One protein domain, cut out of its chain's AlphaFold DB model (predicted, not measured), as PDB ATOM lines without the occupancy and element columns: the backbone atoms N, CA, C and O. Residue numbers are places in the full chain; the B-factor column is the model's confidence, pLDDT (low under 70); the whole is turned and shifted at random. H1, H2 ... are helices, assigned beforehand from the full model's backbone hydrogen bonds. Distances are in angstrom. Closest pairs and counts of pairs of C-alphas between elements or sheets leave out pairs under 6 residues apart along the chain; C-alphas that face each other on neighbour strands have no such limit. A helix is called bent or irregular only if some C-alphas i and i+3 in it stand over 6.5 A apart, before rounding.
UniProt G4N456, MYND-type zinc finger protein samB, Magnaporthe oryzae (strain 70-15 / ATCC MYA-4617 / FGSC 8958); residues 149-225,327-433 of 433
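This is residues 149 to 225 and 327 to 433 of the 433 residues of the protein "MYND-type zinc finger protein samB" of Magnaporthe oryzae (strain 70-15 / ATCC MYA-4617 / FGSC 8958) (UniProt G4N456). Two long helices, H3 and H6, lie side by side and run opposite ways as the core; H1, joined by the short H2, packs on one side of H3, and H7 to H10 gather on another side. H5 packs on H3 farther along, with H4 near it, while residues 162 to 187 make a long loop from H1 to H2. The printed part has 184 residues with ten named helices, H1 to H10 in order, and no named strand; the class is all helix. The whole is compact, with a radius of gyration of the C-alphas of 17.8 A and spans of 53 by 47 by 27 A.

H1, residues 149 to 161, begins at C-alpha 149 (228.606, 245.833, 201.539) and is 18.0 A long. H2 is residues 188 to 192. H3, residues 199 to 225, is 39.5 A long and ends at C-alpha 225 (211.684, 232.821, 219.822). H4 is residues 327 to 335 and H5 residues 339 to 348. H6, residues 354 to 374, is 30.4 A long. H7 is residues 378 to 383 and H8 residues 385 to 393. H9, residues 402 to 416, is 21.4 A long. H10, residues 421 to 431, ends at C-alpha 431 (241.102, 235.269, 223.941). H5 and H9 are irregular, with C-alphas 343 and 346 7.9 A apart and 410 and 413 7.5 A apart; H3 and H4 are only just irregular, with 222 and 225 6.7 A apart and 331 and 334 6.9 A apart.

H3 is the hub, touching five helices. It touches H6 at a shallow tilt of 22 degrees, opposite ways; their closest C-alphas, Phe 213 and Ile 357, are 5.9 A apart. With residues 201 to 208 alone it touches H1, closest at Asp 149 and Ile 208, C-alphas 6.5 A apart. H1 touches H2, closest at C-alphas 160 and 191, 4.8 A. H3 touches H5, closest at C-alphas 212 and 341, 7.0 A; H4 is close to H5 but not clearly touching. H3 touches H9, closest at C-alphas 200 and 407, 5.4 A, and only just touches H10, with 3 pairs of C-alphas within 8 A. H9 touches H7, closest at C-alphas 378 and 404, 5.0 A, and H8, closest at C-alphas 392 and 409, 4.6 A. H1 and H6 are apart. Every O i to N i+4 pair is within hydrogen-bond range in H1, H6, H7 and H8; the others have H2 0 of 1, beside 2 of 2 O i to N i+3 pairs, H3 22 of 23, H4 3 of 5, H5 4 of 6, H9 9 of 11 and H10 6 of 7.

The C-alphas farthest apart, Thr 170 and Arg 225, are 54.3 A apart. Residues 226 to 326 are not printed, and C-alphas 225 and 327 are 15.2 A apart across this cut. The link from H1 to H2 is long. Mean pLDDT of the printed part is 88.4; residues 194 to 196, 225, 392 to 402 and 432 to 433 are under 70.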
ATOM      1  N   ASP A 149     227.957 247.076 201.109       98.25
ATOM      2  CA  ASP A 149     228.606 245.833 201.539       98.25
ATOM      3  C   ASP A 149     228.619 244.775 200.426       98.25
ATOM      4  O   ASP A 149     229.670 244.184 200.194       98.25
ATOM      5  N   GLN A 150     227.514 244.594 199.686       97.88
ATOM      6  CA  GLN A 150     227.477 243.684 198.525       97.88
ATOM      7  C   GLN A 150     228.497 244.092 197.454       97.88
ATOM      8  O   GLN A 150     229.324 243.287 197.036       97.88
ATOM      9  N   GLU A 151     228.502 245.367 197.051       98.19
ATOM     10  CA  GLU A 151     229.443 245.846 196.034       98.19
ATOM     11  C   GLU A 151     230.892 245.830 196.520       98.19
ATOM     12  O   GLU A 151     231.806 245.628 195.722       98.19
ATOM     13  N   CYS A 152     231.106 246.030 197.822       98.38
ATOM     14  CA  CYS A 152     232.410 245.868 198.445       98.38
ATOM     15  C   CYS A 152     232.871 244.415 198.367       98.38
ATOM     16  O   CYS A 152     234.015 244.170 197.998       98.38
ATOM     17  N   TYR A 153     231.997 243.456 198.680       98.31
ATOM     18  CA  TYR A 153     232.316 242.038 198.584       98.31
ATOM     19  C   TYR A 153     232.665 241.644 197.143       98.31
ATOM     20  O   TYR A 153     233.721 241.061 196.913       98.31
ATOM     21  N   ASP A 154     231.850 242.051 196.165       97.81
ATOM     22  CA  ASP A 154     232.106 241.797 194.742       97.81
ATOM     23  C   ASP A 154     233.425 242.419 194.266       97.81
ATOM     24  O   ASP A 154     234.183 241.791 193.526       97.81
ATOM     25  N   PHE A 155     233.727 243.646 194.707       96.81
ATOM     26  CA  PHE A 155     234.984 244.325 194.394       96.81
ATOM     27  C   PHE A 155     236.189 243.556 194.949       96.81
ATOM     28  O   PHE A 155     237.159 243.327 194.225       96.81
ATOM     29  N   LEU A 156     236.125 243.138 196.218       96.12
ATOM     30  CA  LEU A 156     237.181 242.355 196.858       96.12
ATOM     31  C   LEU A 156     237.354 241.008 196.156       96.12
ATOM     32  O   LEU A 156     238.477 240.655 195.801       96.12
ATOM     33  N   LYS A 157     236.255 240.291 195.897       95.44
ATOM     34  CA  LYS A 157     236.284 238.998 195.214       95.44
ATOM     35  C   LYS A 157     236.881 239.116 193.819       95.44
ATOM     36  O   LYS A 157     237.755 238.327 193.487       95.44
ATOM     37  N   TRP A 158     236.493 240.133 193.045       94.75
ATOM     38  CA  TRP A 158     237.021 240.348 191.694       94.75
ATOM     39  C   TRP A 158     238.541 240.495 191.717       94.75
ATOM     40  O   TRP A 158     239.235 239.829 190.957       94.75
ATOM     41  N   TRP A 159     239.080 241.305 192.629       92.38
ATOM     42  CA  TRP A 159     240.530 241.451 192.777       92.38
ATOM     43  C   TRP A 159     241.214 240.204 193.351       92.38
ATOM     44  O   TRP A 159     242.341 239.904 192.967       92.38
ATOM     45  N   GLY A 160     240.551 239.477 194.251       92.06
ATOM     46  CA  GLY A 160     241.076 238.248 194.845       92.06
ATOM     47  C   GLY A 160     241.133 237.069 193.874       92.06
ATOM     48  O   GLY A 160     242.007 236.219 194.011       92.06
ATOM     49  N   THR A 161     240.254 237.025 192.870       92.06
ATOM     50  CA  THR A 161     240.199 235.931 191.887       92.06
ATOM     51  C   THR A 161     240.779 236.287 190.520       92.06
ATOM     52  O   THR A 161     241.050 235.381 189.730       92.06
ATOM     53  N   THR A 162     240.995 237.570 190.216       90.62
ATOM     54  CA  THR A 162     241.589 237.985 188.938       90.62
ATOM     55  C   THR A 162     243.094 237.686 188.922       90.62
ATOM     56  O   THR A 162     243.828 238.174 189.786       90.62
ATOM     57  N   PRO A 163     243.607 236.934 187.927       88.69
ATOM     58  CA  PRO A 163     245.040 236.669 187.804       88.69
ATOM     59  C   PRO A 163     245.853 237.951 187.580       88.69
ATOM     60  O   PRO A 163     245.434 238.804 186.799       88.69
ATOM     61  N   ILE A 164     247.059 238.057 188.162       83.19
ATOM     62  CA  ILE A 164     247.938 239.242 188.012       83.19
ATOM     63  C   ILE A 164     248.195 239.618 186.548       83.19
ATOM     64  O   ILE A 164     248.244 240.794 186.211       83.19
ATOM     65  N   HIS A 165     248.344 238.632 185.662       86.50
ATOM     66  CA  HIS A 165     248.631 238.869 184.243       86.50
ATOM     67  C   HIS A 165     247.371 238.874 183.371       86.50
ATOM     68  O   HIS A 165     247.443 238.614 182.170       86.50
ATOM     69  N   SER A 166     246.202 239.137 183.963       90.31
ATOM     70  CA  SER A 166     244.954 239.177 183.213       90.31
ATOM     71  C   SER A 166     244.999 240.261 182.126       90.31
ATOM     72  O   SER A 166     245.324 241.421 182.409       90.31
ATOM     73  N   PRO A 167     244.606 239.947 180.879       91.31
ATOM     74  CA  PRO A 167     244.565 240.937 179.808       91.31
ATOM     75  C   PRO A 167     243.538 242.048 180.074       91.31
ATOM     76  O   PRO A 167     243.618 243.109 179.452       91.31
ATOM     77  N   CYS A 168     242.594 241.862 181.009       91.56
ATOM     78  CA  CYS A 168     241.586 242.875 181.339       91.56
ATOM     79  C   CYS A 168     242.185 244.184 181.871       91.56
ATOM     80  O   CYS A 168     241.545 245.233 181.757       91.56
ATOM     81  N   PHE A 169     243.406 244.139 182.420       90.62
ATOM     82  CA  PHE A 169     244.115 245.317 182.917       90.62
ATOM     83  C   PHE A 169     244.598 246.247 181.802       90.62
ATOM     84  O   PHE A 169     244.775 247.439 182.030       90.62
ATOM     85  N   THR A 170     244.782 245.742 180.582       85.50
ATOM     86  CA  THR A 170     245.319 246.539 179.467       85.50
ATOM     87  C   THR A 170     244.378 246.628 178.274       85.50
ATOM     88  O   THR A 170     244.466 247.593 177.513       85.50
ATOM     89  N   ASN A 171     243.475 245.661 178.103       89.62
ATOM     90  CA  ASN A 171     242.478 245.658 177.044       89.62
ATOM     91  C   ASN A 171     241.141 246.198 177.567       89.62
ATOM     92  O   ASN A 171     240.429 245.520 178.313       89.62
ATOM     93  N   ILE A 172     240.781 247.411 177.138       90.94
ATOM     94  CA  ILE A 172     239.579 248.095 177.621       90.94
ATOM     95  C   ILE A 172     238.262 247.441 177.195       90.94
ATOM     96  O   ILE A 172     237.236 247.682 177.834       90.94
ATOM     97  N   TYR A 173     238.294 246.598 176.165       91.75
ATOM     98  CA  TYR A 173     237.121 245.896 175.650       91.75
ATOM     99  C   TYR A 173     236.786 244.632 176.446       91.75
ATOM    100  O   TYR A 173     235.711 244.066 176.264       91.75
ATOM    101  N   LEU A 174     237.682 244.192 177.335       93.94
ATOM    102  CA  LEU A 174     237.407 243.083 178.242       93.94
ATOM    103  C   LEU A 174     236.652 243.556 179.496       93.94
ATOM    104  O   LEU A 174     236.866 244.699 179.938       93.94
ATOM    105  N   PRO A 175     235.816 242.678 180.090       94.38
ATOM    106  CA  PRO A 175     235.145 242.947 181.355       94.38
ATOM    107  C   PRO A 175     236.127 243.361 182.457       94.38
ATOM    108  O   PRO A 175     237.280 242.932 182.491       94.38
ATOM    109  N   TYR A 176     235.678 244.262 183.327       93.56
ATOM    110  CA  TYR A 176     236.478 244.815 184.417       93.56
ATOM    111  C   TYR A 176     235.558 245.241 185.556       93.56
ATOM    112  O   TYR A 176     234.598 245.987 185.311       93.56
ATOM    113  N   LEU A 177     235.868 244.807 186.783       94.31
ATOM    114  CA  LEU A 177     235.031 244.993 187.978       94.31
ATOM    115  C   LEU A 177     233.562 244.611 187.725       94.31
ATOM    116  O   LEU A 177     232.627 245.349 188.056       94.31
ATOM    117  N   ASP A 178     233.380 243.480 187.053       94.44
ATOM    118  CA  ASP A 178     232.123 243.007 186.481       94.44
ATOM    119  C   ASP A 178     231.424 241.929 187.320       94.44
ATOM    120  O   ASP A 178     230.272 241.622 187.036       94.44
ATOM    121  N   LEU A 179     232.047 241.435 188.400       95.25
ATOM    122  CA  LEU A 179     231.347 240.593 189.376       95.25
ATOM    123  C   LEU A 179     230.193 241.366 190.027       95.25
ATOM    124  O   LEU A 179     230.328 242.556 190.354       95.25
ATOM    125  N   LYS A 180     229.059 240.684 190.187       95.38
ATOM    126  CA  LYS A 180     227.826 241.183 190.800       95.38
ATOM    127  C   LYS A 180     227.178 240.055 191.594       95.38
ATOM    128  O   LYS A 180     227.186 238.916 191.135       95.38
ATOM    129  N   ASP A 181     226.636 240.404 192.756       94.75
ATOM    130  CA  ASP A 181     225.793 239.538 193.585       94.75
ATOM    131  C   ASP A 181     226.480 238.223 193.995       94.75
ATOM    132  O   ASP A 181     225.859 237.165 194.104       94.75
ATOM    133  N   SER A 182     227.792 238.285 194.247       96.06
ATOM    134  CA  SER A 182     228.550 237.146 194.767       96.06
ATOM    135  C   SER A 182     228.068 236.768 196.170       96.06
ATOM    136  O   SER A 182     227.722 237.627 196.988       96.06
ATOM    137  N   TYR A 183     228.090 235.471 196.473       95.62
ATOM    138  CA  TYR A 183     227.564 234.936 197.725       95.62
ATOM    139  C   TYR A 183     228.486 235.234 198.918       95.62
ATOM    140  O   TYR A 183     229.398 234.478 199.215       95.62
ATOM    141  N   ALA A 184     228.219 236.309 199.664       96.12
ATOM    142  CA  ALA A 184     229.122 236.800 200.716       96.12
ATOM    143  C   ALA A 184     229.352 235.854 201.922       96.12
ATOM    144  O   ALA A 184     230.289 236.058 202.705       96.12
ATOM    145  N   TYR A 185     228.528 234.813 202.076       95.19
ATOM    146  CA  TYR A 185     228.699 233.771 203.098       95.19
ATOM    147  C   TYR A 185     229.602 232.619 202.639       95.19
ATOM    148  O   TYR A 185     229.930 231.762 203.453       95.19
ATOM    149  N   GLU A 186     230.030 232.601 201.373       94.81
ATOM    150  CA  GLU A 186     230.958 231.590 200.870       94.81
ATOM    151  C   GLU A 186     232.324 231.653 201.566       94.81
ATOM    152  O   GLU A 186     232.702 232.647 202.204       94.81
ATOM    153  N   ASP A 187     233.069 230.568 201.384       92.44
ATOM    154  CA  ASP A 187     234.442 230.416 201.837       92.44
ATOM    155  C   ASP A 187     235.335 231.567 201.340       92.44
ATOM    156  O   ASP A 187     235.286 231.962 200.176       92.44
ATOM    157  N   TYR A 188     236.159 232.120 202.230       93.75
ATOM    158  CA  TYR A 188     236.992 233.283 201.923       93.75
ATOM    159  C   TYR A 188     238.332 232.928 201.258       93.75
ATOM    160  O   TYR A 188     239.063 233.833 200.863       93.75
ATOM    161  N   ARG A 189     238.698 231.643 201.122       92.56
ATOM    162  CA  ARG A 189     240.047 231.208 200.703       92.56
ATOM    163  C   ARG A 189     240.387 231.592 199.264       92.56
ATOM    164  O   ARG A 189     241.552 231.520 198.873       92.56
ATOM    165  N   TRP A 190     239.421 232.089 198.488       92.00
ATOM    166  CA  TRP A 190     239.693 232.734 197.204       92.00
ATOM    167  C   TRP A 190     240.681 233.908 197.322       92.00
ATOM    168  O   TRP A 190     241.373 234.189 196.348       92.00
ATOM    169  N   ILE A 191     240.851 234.523 198.503       89.50
ATOM    170  CA  ILE A 191     241.888 235.550 198.732       89.50
ATOM    171  C   ILE A 191     243.319 235.040 198.501       89.50
ATOM    172  O   ILE A 191     244.214 235.841 198.256       89.50
ATOM    173  N   PHE A 192     243.539 233.721 198.559       84.44
ATOM    174  CA  PHE A 192     244.837 233.079 198.317       84.44
ATOM    175  C   PHE A 192     245.029 232.626 196.866       84.44
ATOM    176  O   PHE A 192     246.094 232.125 196.511       84.44
ATOM    177  N   SER A 193     243.992 232.742 196.034       78.38
ATOM    178  CA  SER A 193     244.015 232.258 194.648       78.38
ATOM    179  C   SER A 193     244.627 233.276 193.683       78.38
ATOM    180  O   SER A 193     245.179 232.897 192.650       78.38
ATOM    181  N   GLY A 194     244.541 234.564 194.015       64.94
ATOM    182  CA  GLY A 194     245.164 235.660 193.285       64.94
ATOM    183  C   GLY A 194     246.423 236.158 193.987       64.94
ATOM    184  O   GLY A 194     246.555 236.105 195.205       64.94
ATOM    185  N   SER A 195     247.364 236.693 193.217       59.22
ATOM    186  CA  SER A 195     248.675 237.101 193.728       59.22
ATOM    187  C   SER A 195     248.742 238.556 194.227       59.22
ATOM    188  O   SER A 195     249.827 239.050 194.517       59.22
ATOM    189  N   SER A 196     247.602 239.257 194.363       63.56
ATOM    190  CA  SER A 196     247.570 240.694 194.708       63.56
ATOM    191  C   SER A 196     246.541 241.113 195.770       63.56
ATOM    192  O   SER A 196     246.039 242.236 195.737       63.56
ATOM    193  N   PHE A 197     246.220 240.231 196.722       80.19
ATOM    194  CA  PHE A 197     245.314 240.565 197.824       80.19
ATOM    195  C   PHE A 197     246.073 241.217 198.993       80.19
ATOM    196  O   PHE A 197     246.889 240.581 199.656       80.19
ATOM    197  N   GLU A 198     245.836 242.510 199.220       86.00
ATOM    198  CA  GLU A 198     246.573 243.332 200.191       86.00
ATOM    199  C   GLU A 198     245.927 243.319 201.588       86.00
ATOM    200  O   GLU A 198     244.729 243.072 201.736       86.00
ATOM    201  N   LEU A 199     246.693 243.668 202.632       91.31
ATOM    202  CA  LEU A 199     246.219 243.691 204.025       91.31
ATOM    203  C   LEU A 199     244.914 244.487 204.210       91.31
ATOM    204  O   LEU A 199     243.985 244.020 204.866       91.31
ATOM    205  N   SER A 200     244.812 245.670 203.599       91.69
ATOM    206  CA  SER A 200     243.609 246.519 203.658       91.69
ATOM    207  C   SER A 200     242.350 245.831 203.120       91.69
ATOM    208  O   SER A 200     241.253 246.043 203.640       91.69
ATOM    209  N   MET A 201     242.506 244.967 202.118       93.62
ATOM    210  CA  MET A 201     241.418 244.200 201.524       93.62
ATOM    211  C   MET A 201     240.969 243.066 202.451       93.62
ATOM    212  O   MET A 201     239.767 242.860 202.613       93.62
ATOM    213  N   VAL A 202     241.907 242.391 203.127       95.25
ATOM    214  CA  VAL A 202     241.596 241.385 204.162       95.25
ATOM    215  C   VAL A 202     240.859 242.032 205.337       95.25
ATOM    216  O   VAL A 202     239.845 241.512 205.798       95.25
ATOM    217  N   VAL A 203     241.311 243.211 205.775       96.81
ATOM    218  CA  VAL A 203     240.658 244.002 206.832       96.81
ATOM    219  C   VAL A 203     239.225 244.377 206.446       96.81
ATOM    220  O   VAL A 203     238.315 244.276 207.271       96.81
ATOM    221  N   ALA A 204     238.996 244.781 205.194       98.00
ATOM    222  CA  ALA A 204     237.655 245.081 204.698       98.00
ATOM    223  C   ALA A 204     236.762 243.831 204.625       98.00
ATOM    224  O   ALA A 204     235.604 243.889 205.040       98.00
ATOM    225  N   LEU A 205     237.299 242.697 204.155       98.00
ATOM    226  CA  LEU A 205     236.582 241.422 204.100       98.00
ATOM    227  C   LEU A 205     236.151 240.953 205.495       98.00
ATOM    228  O   LEU A 205     234.995 240.576 205.689       98.00
ATOM    229  N   LEU A 206     237.051 241.038 206.476       98.25
ATOM    230  CA  LEU A 206     236.730 240.723 207.864       98.25
ATOM    231  C   LEU A 206     235.597 241.614 208.391       98.25
ATOM    232  O   LEU A 206     234.661 241.104 209.003       98.25
ATOM    233  N   LEU A 207     235.619 242.922 208.112       98.69
ATOM    234  CA  LEU A 207     234.537 243.811 208.541       98.69
ATOM    235  C   LEU A 207     233.188 243.442 207.894       98.69
ATOM    236  O   LEU A 207     232.168 243.495 208.577       98.69
ATOM    237  N   ILE A 208     233.162 243.009 206.626       98.62
ATOM    238  CA  ILE A 208     231.940 242.474 205.990       98.62
ATOM    239  C   ILE A 208     231.436 241.250 206.757       98.62
ATOM    240  O   ILE A 208     230.267 241.210 207.142       98.62
ATOM    241  N   LYS A 209     232.312 240.276 207.030       98.44
ATOM    242  CA  LYS A 209     231.957 239.044 207.754       98.44
ATOM    243  C   LYS A 209     231.430 239.352 209.161       98.44
ATOM    244  O   LYS A 209     230.404 238.805 209.555       98.44
ATOM    245  N   ILE A 210     232.040 240.304 209.873       98.62
ATOM    246  CA  ILE A 210     231.561 240.797 211.176       98.62
ATOM    247  C   ILE A 210     230.168 241.426 211.066       98.62
ATOM    248  O   ILE A 210     229.304 241.155 211.899       98.62
ATOM    249  N   ARG A 211     229.917 242.260 210.048       98.44
ATOM    250  CA  ARG A 211     228.596 242.874 209.843       98.44
ATOM    251  C   ARG A 211     227.520 241.824 209.598       98.44
ATOM    252  O   ARG A 211     226.476 241.883 210.242       98.44
ATOM    253  N   LEU A 212     227.799 240.847 208.733       98.44
ATOM    254  CA  LEU A 212     226.907 239.714 208.476       98.44
ATOM    255  C   LEU A 212     226.646 238.907 209.753       98.44
ATOM    256  O   LEU A 212     225.497 238.603 210.058       98.44
ATOM    257  N   PHE A 213     227.692 238.614 210.525       98.44
ATOM    258  CA  PHE A 213     227.599 237.863 211.775       98.44
ATOM    259  C   PHE A 213     226.702 238.557 212.804       98.44
ATOM    260  O   PHE A 213     225.759 237.953 213.317       98.44
ATOM    261  N   LEU A 214     226.956 239.840 213.076       97.81
ATOM    262  CA  LEU A 214     226.185 240.616 214.051       97.81
ATOM    263  C   LEU A 214     224.712 240.745 213.640       97.81
ATOM    264  O   LEU A 214     223.823 240.683 214.493       97.81
ATOM    265  N   ASP A 215     224.451 240.898 212.344       97.50
ATOM    266  CA  ASP A 215     223.096 241.007 211.819       97.50
ATOM    267  C   ASP A 215     222.350 239.664 211.874       97.50
ATOM    268  O   ASP A 215     221.210 239.632 212.340       97.50
ATOM    269  N   LEU A 216     222.984 238.541 211.508       96.81
ATOM    270  CA  LEU A 216     222.372 237.212 211.648       96.81
ATOM    271  C   LEU A 216     222.098 236.855 213.114       96.81
ATOM    272  O   LEU A 216     221.031 236.327 213.427       96.81
ATOM    273  N   GLN A 217     223.001 237.202 214.037       96.06
ATOM    274  CA  GLN A 217     222.746 237.042 215.470       96.06
ATOM    275  C   GLN A 217     221.528 237.854 215.934       96.06
ATOM    276  O   GLN A 217     220.750 237.384 216.769       96.06
ATOM    277  N   LEU A 218     221.355 239.075 215.420       95.12
ATOM    278  CA  LEU A 218     220.193 239.902 215.734       95.12
ATOM    279  C   LEU A 218     218.900 239.272 215.198       95.12
ATOM    280  O   LEU A 218     217.916 239.213 215.941       95.12
ATOM    281  N   LEU A 219     218.905 238.770 213.960       94.19
ATOM    282  CA  LEU A 219     217.758 238.067 213.377       94.19
ATOM    283  C   LEU A 219     217.395 236.822 214.189       94.19
ATOM    284  O   LEU A 219     216.255 236.714 214.641       94.19
ATOM    285  N   GLN A 220     218.374 235.962 214.483       94.06
ATOM    286  CA  GLN A 220     218.179 234.741 215.269       94.06
ATOM    287  C   GLN A 220     217.547 235.043 216.637       94.06
ATOM    288  O   GLN A 220     216.575 234.416 217.049       94.06
ATOM    289  N   ARG A 221     218.054 236.048 217.361       92.38
ATOM    290  CA  ARG A 221     217.507 236.419 218.680       92.38
ATOM    291  C   ARG A 221     216.096 237.002 218.596       92.38
ATOM    292  O   ARG A 221     215.330 236.868 219.553       92.38
ATOM    293  N   THR A 222     215.770 237.670 217.490       90.94
ATOM    294  CA  THR A 222     214.488 238.359 217.303       90.94
ATOM    295  C   THR A 222     213.388 237.395 216.864       90.94
ATOM    296  O   THR A 222     212.295 237.445 217.423       90.94
ATOM    297  N   PHE A 223     213.670 236.500 215.913       86.06
ATOM    298  CA  PHE A 223     212.649 235.677 215.256       86.06
ATOM    299  C   PHE A 223     212.655 234.202 215.673       86.06
ATOM    300  O   PHE A 223     211.602 233.567 215.651       86.06
ATOM    301  N   SER A 224     213.766 233.658 216.184       70.50
ATOM    302  CA  SER A 224     213.818 232.250 216.619       70.50
ATOM    303  C   SER A 224     213.112 231.982 217.957       70.50
ATOM    304  O   SER A 224     213.096 230.850 218.435       70.50
ATOM    305  N   ARG A 225     212.462 232.984 218.573       55.69
ATOM    306  CA  ARG A 225     211.684 232.821 219.822       55.69
ATOM    307  C   ARG A 225     210.283 232.216 219.636       55.69
ATOM    308  O   ARG A 225     209.540 232.175 220.612       55.69
ATOM    309  N   ALA A 327     205.838 244.827 212.944       80.69
ATOM    310  CA  ALA A 327     206.376 245.779 213.920       80.69
ATOM    311  C   ALA A 327     207.808 245.409 214.361       80.69
ATOM    312  O   ALA A 327     208.645 246.291 214.551       80.69
ATOM    313  N   ASP A 328     208.107 244.108 214.449       80.25
ATOM    314  CA  ASP A 328     209.446 243.609 214.758       80.25
ATOM    315  C   ASP A 328     210.463 243.959 213.668       80.25
ATOM    316  O   ASP A 328     211.550 244.433 213.993       80.25
ATOM    317  N   VAL A 329     210.097 243.821 212.389       83.38
ATOM    318  CA  VAL A 329     210.962 244.182 211.254       83.38
ATOM    319  C   VAL A 329     211.272 245.676 211.246       83.38
ATOM    320  O   VAL A 329     212.434 246.065 211.136       83.38
ATOM    321  N   ALA A 330     210.257 246.526 211.423       84.81
ATOM    322  CA  ALA A 330     210.449 247.976 211.461       84.81
ATOM    323  C   ALA A 330     211.392 248.413 212.597       84.81
ATOM    324  O   ALA A 330     212.174 249.348 212.425       84.81
ATOM    325  N   ARG A 331     211.354 247.715 213.740       87.69
ATOM    326  CA  ARG A 331     212.210 247.994 214.899       87.69
ATOM    327  C   ARG A 331     213.671 247.604 214.673       87.69
ATOM    328  O   ARG A 331     214.548 248.298 215.177       87.69
ATOM    329  N   ILE A 332     213.945 246.504 213.968       90.81
ATOM    330  CA  ILE A 332     215.322 246.009 213.810       90.81
ATOM    331  C   ILE A 332     216.069 246.611 212.621       90.81
ATOM    332  O   ILE A 332     217.292 246.645 212.669       90.81
ATOM    333  N   ILE A 333     215.376 247.096 211.582       89.81
ATOM    334  CA  ILE A 333     216.019 247.651 210.374       89.81
ATOM    335  C   ILE A 333     217.106 248.694 210.704       89.81
ATOM    336  O   ILE A 333     218.199 248.576 210.155       89.81
ATOM    337  N   PRO A 334     216.887 249.666 211.614       90.19
ATOM    338  CA  PRO A 334     217.920 250.640 211.983       90.19
ATOM    339  C   PRO A 334     219.149 250.043 212.688       90.19
ATOM    340  O   PRO A 334     220.176 250.708 212.786       90.19
ATOM    341  N   CYS A 335     219.040 248.818 213.207       92.69
ATOM    342  CA  CYS A 335     220.099 248.106 213.921       92.69
ATOM    343  C   CYS A 335     220.900 247.155 213.017       92.69
ATOM    344  O   CYS A 335     221.913 246.612 213.470       92.69
ATOM    345  N   LEU A 336     220.439 246.925 211.782       94.62
ATOM    346  CA  LEU A 336     221.146 246.128 210.784       94.62
ATOM    347  C   LEU A 336     222.286 246.949 210.173       94.62
ATOM    348  O   LEU A 336     222.141 248.141 209.901       94.62
ATOM    349  N   ARG A 337     223.434 246.306 209.969       95.81
ATOM    350  CA  ARG A 337     224.683 246.929 209.514       95.81
ATOM    351  C   ARG A 337     224.912 246.749 208.023       95.81
ATOM    352  O   ARG A 337     225.444 247.652 207.386       95.81
ATOM    353  N   SER A 338     224.569 245.577 207.493       96.44
ATOM    354  CA  SER A 338     224.881 245.173 206.127       96.44
ATOM    355  C   SER A 338     223.687 245.355 205.202       96.44
ATOM    356  O   SER A 338     222.593 244.843 205.461       96.44
ATOM    357  N   ASN A 339     223.902 246.011 204.057       95.50
ATOM    358  CA  ASN A 339     222.870 246.077 203.024       95.50
ATOM    359  C   ASN A 339     222.521 244.697 202.439       95.50
ATOM    360  O   ASN A 339     221.408 244.530 201.955       95.50
ATOM    361  N   ILE A 340     223.419 243.710 202.529       96.19
ATOM    362  CA  ILE A 340     223.161 242.325 202.109       96.19
ATOM    363  C   ILE A 340     221.996 241.757 202.922       96.19
ATOM    364  O   ILE A 340     221.011 241.296 202.353       96.19
ATOM    365  N   VAL A 341     222.057 241.869 204.251       95.81
ATOM    366  CA  VAL A 341     220.992 241.383 205.139       95.81
ATOM    367  C   VAL A 341     219.718 242.207 204.975       95.81
ATOM    368  O   VAL A 341     218.636 241.641 204.866       95.81
ATOM    369  N   ILE A 342     219.829 243.538 204.906       94.06
ATOM    370  CA  ILE A 342     218.667 244.428 204.756       94.06
ATOM    371  C   ILE A 342     217.888 244.121 203.470       94.06
ATOM    372  O   ILE A 342     216.661 244.044 203.502       94.06
ATOM    373  N   ASN A 343     218.586 243.928 202.349       92.88
ATOM    374  CA  ASN A 343     217.958 243.686 201.051       92.88
ATOM    375  C   ASN A 343     217.262 242.318 200.986       92.88
ATOM    376  O   ASN A 343     216.203 242.209 200.372       92.88
ATOM    377  N   HIS A 344     217.809 241.305 201.662       91.88
ATOM    378  CA  HIS A 344     217.249 239.948 201.693       91.88
ATOM    379  C   HIS A 344     216.392 239.679 202.939       91.88
ATOM    380  O   HIS A 344     215.928 238.560 203.150       91.88
ATOM    381  N   LEU A 345     216.126 240.698 203.767       91.56
ATOM    382  CA  LEU A 345     215.517 240.543 205.091       91.56
ATOM    383  C   LEU A 345     214.196 239.771 205.059       91.56
ATOM    384  O   LEU A 345     213.973 238.895 205.885       91.56
ATOM    385  N   GLN A 346     213.322 240.068 204.095       88.69
ATOM    386  CA  GLN A 346     212.019 239.402 203.992       88.69
ATOM    387  C   GLN A 346     212.139 237.898 203.755       88.69
ATOM    388  O   GLN A 346     211.289 237.144 204.230       88.69
ATOM    389  N   GLN A 347     213.182 237.496 203.030       89.25
ATOM    390  CA  GLN A 347     213.485 236.105 202.739       89.25
ATOM    391  C   GLN A 347     214.111 235.477 203.980       89.25
ATOM    392  O   GLN A 347     213.604 234.482 204.469       89.25
ATOM    393  N   ILE A 348     215.135 236.102 204.563       90.69
ATOM    394  CA  ILE A 348     215.981 235.428 205.551       90.69
ATOM    395  C   ILE A 348     215.477 235.515 207.004       90.69
ATOM    396  O   ILE A 348     215.830 234.663 207.803       90.69
ATOM    397  N   GLN A 349     214.611 236.475 207.355       88.62
ATOM    398  CA  GLN A 349     214.222 236.781 208.748       88.62
ATOM    399  C   GLN A 349     213.689 235.607 209.590       88.62
ATOM    400  O   GLN A 349     213.806 235.654 210.807       88.62
ATOM    401  N   ASN A 350     213.076 234.589 208.977       86.31
ATOM    402  CA  ASN A 350     212.458 233.465 209.697       86.31
ATOM    403  C   ASN A 350     213.287 232.175 209.623       86.31
ATOM    404  O   ASN A 350     212.813 231.125 210.057       86.31
ATOM    405  N   PHE A 351     214.480 232.227 209.031       89.25
ATOM    406  CA  PHE A 351     215.348 231.064 208.928       89.25
ATOM    407  C   PHE A 351     216.153 230.866 210.212       89.25
ATOM    408  O   PHE A 351     216.505 231.817 210.904       89.25
ATOM    409  N   ASP A 352     216.458 229.604 210.518       92.38
ATOM    410  CA  ASP A 352     217.451 229.285 211.536       92.38
ATOM    411  C   ASP A 352     218.850 229.536 210.966       92.38
ATOM    412  O   ASP A 352     219.276 228.876 210.019       92.38
ATOM    413  N   HIS A 353     219.548 230.504 211.549       95.06
ATOM    414  CA  HIS A 353     220.868 230.958 211.133       95.06
ATOM    415  C   HIS A 353     222.016 230.302 211.910       95.06
ATOM    416  O   HIS A 353     223.163 230.730 211.782       95.06
ATOM    417  N   THR A 354     221.739 229.299 212.751       94.94
ATOM    418  CA  THR A 354     222.735 228.698 213.658       94.94
ATOM    419  C   THR A 354     224.000 228.232 212.927       94.94
ATOM    420  O   THR A 354     225.110 228.491 213.394       94.94
ATOM    421  N   LEU A 355     223.856 227.589 211.763       94.31
ATOM    422  CA  LEU A 355     224.996 227.085 210.989       94.31
ATOM    423  C   LEU A 355     225.804 228.217 210.342       94.31
ATOM    424  O   LEU A 355     227.031 228.213 210.432       94.31
ATOM    425  N   GLN A 356     225.142 229.207 209.740       95.44
ATOM    426  CA  GLN A 356     225.816 230.350 209.119       95.44
ATOM    427  C   GLN A 356     226.531 231.211 210.164       95.44
ATOM    428  O   GLN A 356     227.633 231.690 209.911       95.44
ATOM    429  N   ILE A 357     225.933 231.389 211.347       97.56
ATOM    430  CA  ILE A 357     226.562 232.088 212.474       97.56
ATOM    431  C   ILE A 357     227.843 231.355 212.887       97.56
ATOM    432  O   ILE A 357     228.889 231.995 212.959       97.56
ATOM    433  N   ALA A 358     227.790 230.034 213.083       97.25
ATOM    434  CA  ALA A 358     228.964 229.243 213.454       97.25
ATOM    435  C   ALA A 358     230.072 229.300 212.386       97.25
ATOM    436  O   ALA A 358     231.248 229.442 212.719       97.25
ATOM    437  N   GLN A 359     229.712 229.247 211.098       97.50
ATOM    438  CA  GLN A 359     230.693 229.379 210.018       97.50
ATOM    439  C   GLN A 359     231.335 230.772 209.997       97.50
ATOM    440  O   GLN A 359     232.548 230.888 209.852       97.50
ATOM    441  N   LEU A 360     230.547 231.833 210.194       98.12
ATOM    442  CA  LEU A 360     231.077 233.194 210.275       98.12
ATOM    443  C   LEU A 360     232.000 233.386 211.484       98.12
ATOM    444  O   LEU A 360     232.984 234.104 211.362       98.12
ATOM    445  N   GLU A 361     231.730 232.751 212.629       97.12
ATOM    446  CA  GLU A 361     232.634 232.785 213.792       97.12
ATOM    447  C   GLU A 361     234.004 232.178 213.470       97.12
ATOM    448  O   GLU A 361     235.037 232.745 213.849       97.12
ATOM    449  N   ILE A 362     234.019 231.062 212.733       96.69
ATOM    450  CA  ILE A 362     235.250 230.425 212.248       96.69
ATOM    451  C   ILE A 362     235.968 231.363 211.274       96.69
ATOM    452  O   ILE A 362     237.124 231.712 211.517       96.69
ATOM    453  N   ASP A 363     235.278 231.837 210.230       97.56
ATOM    454  CA  ASP A 363     235.839 232.750 209.226       97.56
ATOM    455  C   ASP A 363     236.448 234.003 209.880       97.56
ATOM    456  O   ASP A 363     237.558 234.412 209.544       97.56
ATOM    457  N   ILE A 364     235.737 234.614 210.836       98.00
ATOM    458  CA  ILE A 364     236.178 235.808 211.570       98.00
ATOM    459  C   ILE A 364     237.455 235.518 212.361       98.00
ATOM    460  O   ILE A 364     238.391 236.319 212.323       98.00
ATOM    461  N   SER A 365     237.512 234.382 213.056       96.75
ATOM    462  CA  SER A 365     238.668 233.991 213.870       96.75
ATOM    463  C   SER A 365     239.901 233.697 213.007       96.75
ATOM    464  O   SER A 365     241.016 234.125 213.328       96.75
ATOM    465  N   GLU A 366     239.712 233.012 211.877       96.56
ATOM    466  CA  GLU A 366     240.788 232.720 210.931       96.56
ATOM    467  C   GLU A 366     241.297 234.001 210.249       96.56
ATOM    468  O   GLU A 366     242.500 234.265 210.261       96.56
ATOM    469  N   LEU A 367     240.402 234.856 209.737       96.88
ATOM    470  CA  LEU A 367     240.763 236.143 209.126       96.88
ATOM    471  C   LEU A 367     241.456 237.087 210.118       96.88
ATOM    472  O   LEU A 367     242.422 237.758 209.752       96.88
ATOM    473  N   TYR A 368     241.012 237.118 211.378       96.50
ATOM    474  CA  TYR A 368     241.688 237.864 212.443       96.50
ATOM    475  C   TYR A 368     243.142 237.402 212.615       96.50
ATOM    476  O   TYR A 368     244.063 238.224 212.697       96.50
ATOM    477  N   THR A 369     243.348 236.083 212.617       95.56
ATOM    478  CA  THR A 369     244.671 235.463 212.735       95.56
ATOM    479  C   THR A 369     245.540 235.768 211.517       95.56
ATOM    480  O   THR A 369     246.700 236.138 211.682       95.56
ATOM    481  N   ILE A 370     244.980 235.698 210.306       94.62
ATOM    482  CA  ILE A 370     245.670 236.051 209.056       94.62
ATOM    483  C   ILE A 370     246.150 237.505 209.096       94.62
ATOM    484  O   ILE A 370     247.312 237.776 208.808       94.62
ATOM    485  N   ILE A 371     245.297 238.446 209.510       94.50
ATOM    486  CA  ILE A 371     245.679 239.860 209.650       94.50
ATOM    487  C   ILE A 371     246.837 240.019 210.642       94.50
ATOM    488  O   ILE A 371     247.788 240.743 210.357       94.50
ATOM    489  N   ASN A 372     246.795 239.308 211.772       92.69
ATOM    490  CA  ASN A 372     247.872 239.335 212.760       92.69
ATOM    491  C   ASN A 372     249.186 238.730 212.226       92.69
ATOM    492  O   ASN A 372     250.265 239.199 212.577       92.69
ATOM    493  N   GLN A 373     249.107 237.710 211.368       92.25
ATOM    494  CA  GLN A 373     250.271 237.106 210.713       92.25
ATOM    495  C   GLN A 373     250.877 238.021 209.643       92.25
ATOM    496  O   GLN A 373     252.098 238.113 209.554       92.25
ATOM    497  N   ILE A 374     250.042 238.711 208.857       90.12
ATOM    498  CA  ILE A 374     250.500 239.680 207.852       90.12
ATOM    499  C   ILE A 374     251.129 240.891 208.548       90.12
ATOM    500  O   ILE A 374     252.212 241.334 208.171       90.12
ATOM    501  N   ASN A 375     250.466 241.426 209.578       90.31
ATOM    502  CA  ASN A 375     250.942 242.590 210.310       90.31
ATOM    503  C   ASN A 375     250.493 242.563 211.782       90.31
ATOM    504  O   ASN A 375     249.423 243.053 212.145       90.31
ATOM    505  N   ALA A 376     251.368 242.058 212.656       90.31
ATOM    506  CA  ALA A 376     251.103 241.898 214.092       90.31
ATOM    507  C   ALA A 376     250.836 243.215 214.850       90.31
ATOM    508  O   ALA A 376     250.428 243.203 216.010       90.31
ATOM    509  N   ARG A 377     251.091 244.374 214.227       88.69
ATOM    510  CA  ARG A 377     250.865 245.696 214.831       88.69
ATOM    511  C   ARG A 377     249.464 246.228 214.568       88.69
ATOM    512  O   ARG A 377     248.973 247.009 215.380       88.69
ATOM    513  N   PHE A 378     248.819 245.775 213.493       91.38
ATOM    514  CA  PHE A 378     247.550 246.319 213.021       91.38
ATOM    515  C   PHE A 378     246.487 246.393 214.120       91.38
ATOM    516  O   PHE A 378     245.918 247.458 214.358       91.38
ATOM    517  N   TRP A 379     246.256 245.293 214.842       92.75
ATOM    518  CA  TRP A 379     245.243 245.259 215.897       92.75
ATOM    519  C   TRP A 379     245.557 246.220 217.040       92.75
ATOM    520  O   TRP A 379     244.671 246.938 217.498       92.75
ATOM    521  N   GLY A 380     246.823 246.294 217.455       90.12
ATOM    522  CA  GLY A 380     247.260 247.232 218.485       90.12
ATOM    523  C   GLY A 380     247.114 248.697 218.069       90.12
ATOM    524  O   GLY A 380     246.858 249.540 218.921       90.12
ATOM    525  N   ASP A 381     247.254 249.005 216.779       89.69
ATOM    526  CA  ASP A 381     247.125 250.368 216.258       89.69
ATOM    527  C   ASP A 381     245.659 250.755 215.986       89.69
ATOM    528  O   ASP A 381     245.296 251.913 216.178       89.69
ATOM    529  N   LEU A 382     244.801 249.805 215.588       91.12
ATOM    530  CA  LEU A 382     243.363 250.033 215.385       91.12
ATOM    531  C   LEU A 382     242.600 250.174 216.713       91.12
ATOM    532  O   LEU A 382     241.705 251.019 216.826       91.12
ATOM    533  N   LEU A 383     242.929 249.326 217.697       91.19
ATOM    534  CA  LEU A 383     242.246 249.266 218.994       91.19
ATOM    535  C   LEU A 383     242.702 250.363 219.967       91.19
ATOM    536  O   LEU A 383     241.972 250.658 220.909       91.19
ATOM    537  N   ASP A 384     243.872 250.972 219.752       87.81
ATOM    538  CA  ASP A 384     244.341 252.138 220.507       87.81
ATOM    539  C   ASP A 384     243.797 253.430 219.864       87.81
ATOM    540  O   ASP A 384     244.269 253.829 218.793       87.81
ATOM    541  N   PRO A 385     242.844 254.138 220.505       82.50
ATOM    542  CA  PRO A 385     242.231 255.327 219.916       82.50
ATOM    543  C   PRO A 385     243.238 256.441 219.619       82.50
ATOM    544  O   PRO A 385     243.052 257.194 218.663       82.50
ATOM    545  N   SER A 386     244.314 256.546 220.408       84.44
ATOM    546  CA  SER A 386     245.337 257.578 220.222       84.44
ATOM    547  C   SER A 386     246.140 257.303 218.960       84.44
ATOM    548  O   SER A 386     246.322 258.192 218.130       84.44
ATOM    549  N   LYS A 387     246.575 256.054 218.770       82.75
ATOM    550  CA  LYS A 387     247.314 255.654 217.567       82.75
ATOM    551  C   LYS A 387     246.449 255.702 216.326       82.75
ATOM    552  O   LYS A 387     246.897 256.218 215.306       82.75
ATOM    553  N   ALA A 388     245.206 255.245 216.423       78.69
ATOM    554  CA  ALA A 388     244.270 255.304 215.316       78.69
ATOM    555  C   ALA A 388     243.989 256.764 214.899       78.69
ATOM    556  O   ALA A 388     243.982 257.091 213.713       78.69
ATOM    557  N   GLN A 389     243.876 257.685 215.864       77.25
ATOM    558  CA  GLN A 389     243.759 259.117 215.583       77.25
ATOM    559  C   GLN A 389     245.024 259.702 214.932       77.25
ATOM    560  O   GLN A 389     244.921 260.518 214.010       77.25
ATOM    561  N   ILE A 390     246.215 259.289 215.377       77.94
ATOM    562  CA  ILE A 390     247.492 259.701 214.773       77.94
ATOM    563  C   ILE A 390     247.581 259.183 213.327       77.94
ATOM    564  O   ILE A 390     247.891 259.971 212.432       77.94
ATOM    565  N   ALA A 391     247.186 257.928 213.077       74.12
ATOM    566  CA  ALA A 391     247.076 257.320 211.745       74.12
ATOM    567  C   ALA A 391     246.196 258.132 210.807       74.12
ATOM    568  O   ALA A 391     246.578 258.420 209.678       74.12
ATOM    569  N   ASN A 392     245.047 258.583 211.291       67.38
ATOM    570  CA  ASN A 392     244.127 259.415 210.525       67.38
ATOM    571  C   ASN A 392     244.660 260.845 210.264       67.38
ATOM    572  O   ASN A 392     244.167 261.526 209.365       67.38
ATOM    573  N   THR A 393     245.659 261.309 211.024       66.44
ATOM    574  CA  THR A 393     246.180 262.688 210.955       66.44
ATOM    575  C   THR A 393     247.438 262.813 210.089       66.44
ATOM    576  O   THR A 393     247.608 263.824 209.408       66.44
ATOM    577  N   TYR A 394     248.311 261.804 210.077       56.44
ATOM    578  CA  TYR A 394     249.592 261.859 209.371       56.44
ATOM    579  C   TYR A 394     249.626 260.863 208.206       56.44
ATOM    580  O   TYR A 394     249.215 259.719 208.329       56.44
ATOM    581  N   CYS A 395     250.108 261.301 207.041       47.38
ATOM    582  CA  CYS A 395     250.249 260.450 205.853       47.38
ATOM    583  C   CYS A 395     251.615 259.754 205.756       47.38
ATOM    584  O   CYS A 395     251.803 258.916 204.880       47.38
ATOM    585  N   MET A 396     252.559 260.116 206.627       44.66
ATOM    586  CA  MET A 396     253.904 259.554 206.675       44.66
ATOM    587  C   MET A 396     254.201 259.109 208.094       44.66
ATOM    588  O   MET A 396     254.020 259.876 209.040       44.66
ATOM    589  N   ASP A 397     254.667 257.874 208.210       47.16
ATOM    590  CA  ASP A 397     255.139 257.342 209.468       47.16
ATOM    591  C   ASP A 397     256.568 257.851 209.769       47.16
ATOM    592  O   ASP A 397     257.466 257.649 208.947       47.16
ATOM    593  N   PRO A 398     256.821 258.498 210.921       43.72
ATOM    594  CA  PRO A 398     258.150 258.997 211.273       43.72
ATOM    595  C   PRO A 398     259.158 257.901 211.681       43.72
ATOM    596  O   PRO A 398     260.274 258.242 212.069       43.72
ATOM    597  N   SER A 399     258.810 256.606 211.642       47.47
ATOM    598  CA  SER A 399     259.626 255.508 212.201       47.47
ATOM    599  C   SER A 399     259.802 254.270 211.295       47.47
ATOM    600  O   SER A 399     260.367 253.277 211.749       47.47
ATOM    601  N   GLY A 400     259.360 254.290 210.030       46.94
ATOM    602  CA  GLY A 400     259.425 253.139 209.104       46.94
ATOM    603  C   GLY A 400     258.266 252.117 209.193       46.94
ATOM    604  O   GLY A 400     258.313 251.077 208.546       46.94
ATOM    605  N   MET A 401     257.209 252.416 209.949       54.91
ATOM    606  CA  MET A 401     255.964 251.683 210.253       54.91
ATOM    607  C   MET A 401     254.830 251.915 209.223       54.91
ATOM    608  O   MET A 401     253.652 251.995 209.577       54.91
ATOM    609  N   ALA A 402     255.161 252.059 207.937       66.94
ATOM    610  CA  ALA A 402     254.254 252.637 206.939       66.94
ATOM    611  C   ALA A 402     252.946 251.851 206.689       66.94
ATOM    612  O   ALA A 402     251.916 252.468 206.414       66.94
ATOM    613  N   GLU A 403     252.951 250.516 206.769       76.56
ATOM    614  CA  GLU A 403     251.811 249.709 206.304       76.56
ATOM    615  C   GLU A 403     250.633 249.685 207.291       76.56
ATOM    616  O   GLU A 403     249.536 250.086 206.908       76.56
ATOM    617  N   SER A 404     250.845 249.288 208.558       80.06
ATOM    618  CA  SER A 404     249.782 249.256 209.589       80.06
ATOM    619  C   SER A 404     249.067 250.606 209.674       80.06
ATOM    620  O   SER A 404     247.845 250.692 209.577       80.06
ATOM    621  N   PHE A 405     249.853 251.680 209.739       81.12
ATOM    622  CA  PHE A 405     249.361 253.046 209.836       81.12
ATOM    623  C   PHE A 405     248.532 253.465 208.615       81.12
ATOM    624  O   PHE A 405     247.460 254.052 208.764       81.12
ATOM    625  N   SER A 406     248.981 253.102 207.409       82.62
ATOM    626  CA  SER A 406     248.232 253.353 206.174       82.62
ATOM    627  C   SER A 406     246.915 252.578 206.148       82.62
ATOM    628  O   SER A 406     245.882 253.143 205.791       82.62
ATOM    629  N   VAL A 407     246.918 251.309 206.570       86.88
ATOM    630  CA  VAL A 407     245.703 250.485 206.604       86.88
ATOM    631  C   VAL A 407     244.714 251.003 207.649       86.88
ATOM    632  O   VAL A 407     243.518 251.095 207.364       86.88
ATOM    633  N   VAL A 408     245.185 251.413 208.830       88.81
ATOM    634  CA  VAL A 408     244.339 252.059 209.842       88.81
ATOM    635  C   VAL A 408     243.774 253.375 209.301       88.81
ATOM    636  O   VAL A 408     242.566 253.569 209.377       88.81
ATOM    637  N   ASN A 409     244.579 254.233 208.666       86.88
ATOM    638  CA  ASN A 409     244.110 255.495 208.077       86.88
ATOM    639  C   ASN A 409     242.913 255.296 207.123       86.88
ATOM    640  O   ASN A 409     241.910 256.007 207.226       86.88
ATOM    641  N   VAL A 410     242.991 254.307 206.227       87.69
ATOM    642  CA  VAL A 410     241.963 254.089 205.193       87.69
ATOM    643  C   VAL A 410     240.748 253.299 205.687       87.69
ATOM    644  O   VAL A 410     239.677 253.396 205.084       87.69
ATOM    645  N   SER A 411     240.877 252.533 206.777       91.44
ATOM    646  CA  SER A 411     239.820 251.629 207.257       91.44
ATOM    647  C   SER A 411     239.188 252.034 208.591       91.44
ATOM    648  O   SER A 411     238.016 251.743 208.799       91.44
ATOM    649  N   GLN A 412     239.876 252.760 209.477       91.31
ATOM    650  CA  GLN A 412     239.401 253.057 210.839       91.31
ATOM    651  C   GLN A 412     237.957 253.582 210.852       91.31
ATOM    652  O   GLN A 412     237.114 253.084 211.592       91.31
ATOM    653  N   LYS A 413     237.629 254.554 209.995       92.25
ATOM    654  CA  LYS A 413     236.286 255.153 209.969       92.25
ATOM    655  C   LYS A 413     235.186 254.121 209.689       92.25
ATOM    656  O   LYS A 413     234.142 254.198 210.322       92.25
ATOM    657  N   SER A 414     235.390 253.143 208.799       94.81
ATOM    658  CA  SER A 414     234.365 252.116 208.542       94.81
ATOM    659  C   SER A 414     234.159 251.190 209.743       94.81
ATOM    660  O   SER A 414     233.024 250.796 210.011       94.81
ATOM    661  N   TRP A 415     235.220 250.895 210.495       95.56
ATOM    662  CA  TRP A 415     235.158 250.096 211.720       95.56
ATOM    663  C   TRP A 415     234.408 250.813 212.844       95.56
ATOM    664  O   TRP A 415     233.464 250.256 213.393       95.56
ATOM    665  N   TYR A 416     234.762 252.067 213.140       92.00
ATOM    666  CA  TYR A 416     234.101 252.857 214.190       92.00
ATOM    667  C   TYR A 416     232.653 253.224 213.833       92.00
ATOM    668  O   TYR A 416     231.812 253.377 214.713       92.00
ATOM    669  N   GLU A 417     232.334 253.332 212.542       93.25
ATOM    670  CA  GLU A 417     230.960 253.505 212.063       93.25
ATOM    671  C   GLU A 417     230.148 252.191 212.065       93.25
ATOM    672  O   GLU A 417     228.975 252.216 211.696       93.25
ATOM    673  N   THR A 418     230.733 251.053 212.470       95.56
ATOM    674  CA  THR A 418     230.054 249.750 212.573       95.56
ATOM    675  C   THR A 418     229.833 249.369 214.044       95.56
ATOM    676  O   THR A 418     230.758 248.872 214.691       95.56
ATOM    677  N   PRO A 419     228.616 249.532 214.596       94.25
ATOM    678  CA  PRO A 419     228.353 249.237 216.006       94.25
ATOM    679  C   PRO A 419     228.648 247.776 216.370       94.25
ATOM    680  O   PRO A 419     228.103 246.867 215.741       94.25
ATOM    681  N   GLY A 420     229.449 247.522 217.407       94.69
ATOM    682  CA  GLY A 420     229.793 246.170 217.865       94.69
ATOM    683  C   GLY A 420     231.040 245.558 217.213       94.69
ATOM    684  O   GLY A 420     231.483 244.499 217.654       94.69
ATOM    685  N   ALA A 421     231.608 246.177 216.168       96.12
ATOM    686  CA  ALA A 421     232.767 245.616 215.470       96.12
ATOM    687  C   ALA A 421     234.065 245.730 216.288       96.12
ATOM    688  O   ALA A 421     234.817 244.761 216.385       96.12
ATOM    689  N   ILE A 422     234.315 246.896 216.896       94.88
ATOM    690  CA  ILE A 422     235.505 247.138 217.730       94.88
ATOM    691  C   ILE A 422     235.457 246.269 218.992       94.88
ATOM    692  O   ILE A 422     236.465 245.684 219.384       94.88
ATOM    693  N   GLU A 423     234.279 246.132 219.599       94.44
ATOM    694  CA  GLU A 423     234.060 245.307 220.784       94.44
ATOM    695  C   GLU A 423     234.304 243.826 220.489       94.44
ATOM    696  O   GLU A 423     234.986 243.158 221.265       94.44
ATOM    697  N   LEU A 424     233.800 243.319 219.356       95.06
ATOM    698  CA  LEU A 424     234.000 241.929 218.940       95.06
ATOM    699  C   LEU A 424     235.486 241.602 218.759       95.06
ATOM    700  O   LEU A 424     235.977 240.622 219.315       95.06
ATOM    701  N   VAL A 425     236.222 242.453 218.046       93.31
ATOM    702  CA  VAL A 425     237.666 242.267 217.843       93.31
ATOM    703  C   VAL A 425     238.447 242.415 219.148       93.31
ATOM    704  O   VAL A 425     239.371 241.644 219.399       93.31
ATOM    705  N   GLY A 426     238.055 243.341 220.026       91.38
ATOM    706  CA  GLY A 426     238.651 243.473 221.355       91.38
ATOM    707  C   GLY A 426     238.406 242.265 222.271       91.38
ATOM    708  O   GLY A 426     239.170 242.044 223.211       91.38
ATOM    709  N   MET A 427     237.359 241.468 222.027       91.44
ATOM    710  CA  MET A 427     237.169 240.175 222.698       91.44
ATOM    711  C   MET A 427     238.093 239.103 222.117       91.44
ATOM    712  O   MET A 427     238.728 238.383 222.888       91.44
ATOM    713  N   LEU A 428     238.231 239.041 220.786       89.88
ATOM    714  CA  LEU A 428     239.157 238.113 220.124       89.88
ATOM    715  C   LEU A 428     240.593 238.331 220.609       89.88
ATOM    716  O   LEU A 428     241.244 237.372 221.018       89.88
ATOM    717  N   SER A 429     241.046 239.586 220.700       85.81
ATOM    718  CA  SER A 429     242.404 239.906 221.157       85.81
ATOM    719  C   SER A 429     242.700 239.429 222.582       85.81
ATOM    720  O   SER A 429     243.836 239.072 222.880       85.81
ATOM    721  N   LYS A 430     241.692 239.418 223.465       84.06
ATOM    722  CA  LYS A 430     241.811 238.932 224.852       84.06
ATOM    723  C   LYS A 430     241.769 237.411 224.958       84.06
ATOM    724  O   LYS A 430     242.245 236.875 225.944       84.06
ATOM    725  N   SER A 431     241.161 236.735 223.985       74.00
ATOM    726  CA  SER A 431     241.102 235.269 223.941       74.00
ATOM    727  C   SER A 431     242.374 234.633 223.371       74.00
ATOM    728  O   SER A 431     242.637 233.462 223.622       74.00
ATOM    729  N   THR A 432     243.156 235.404 222.608       62.94
ATOM    730  CA  THR A 432     244.393 234.957 221.945       62.94
ATOM    731  C   THR A 432     245.682 235.366 222.664       62.94
ATOM    732  O   THR A 432     246.757 234.967 222.220       62.94
ATOM    733  N   GLY A 433     245.592 236.208 223.697       50.62
ATOM    734  CA  GLY A 433     246.719 236.627 224.541       50.62
ATOM    735  C   GLY A 433     246.704 235.885 225.862       50.62
ATOM    736  O   GLY A 433     247.811 235.569 226.349       50.62
TER     737      GLY A 433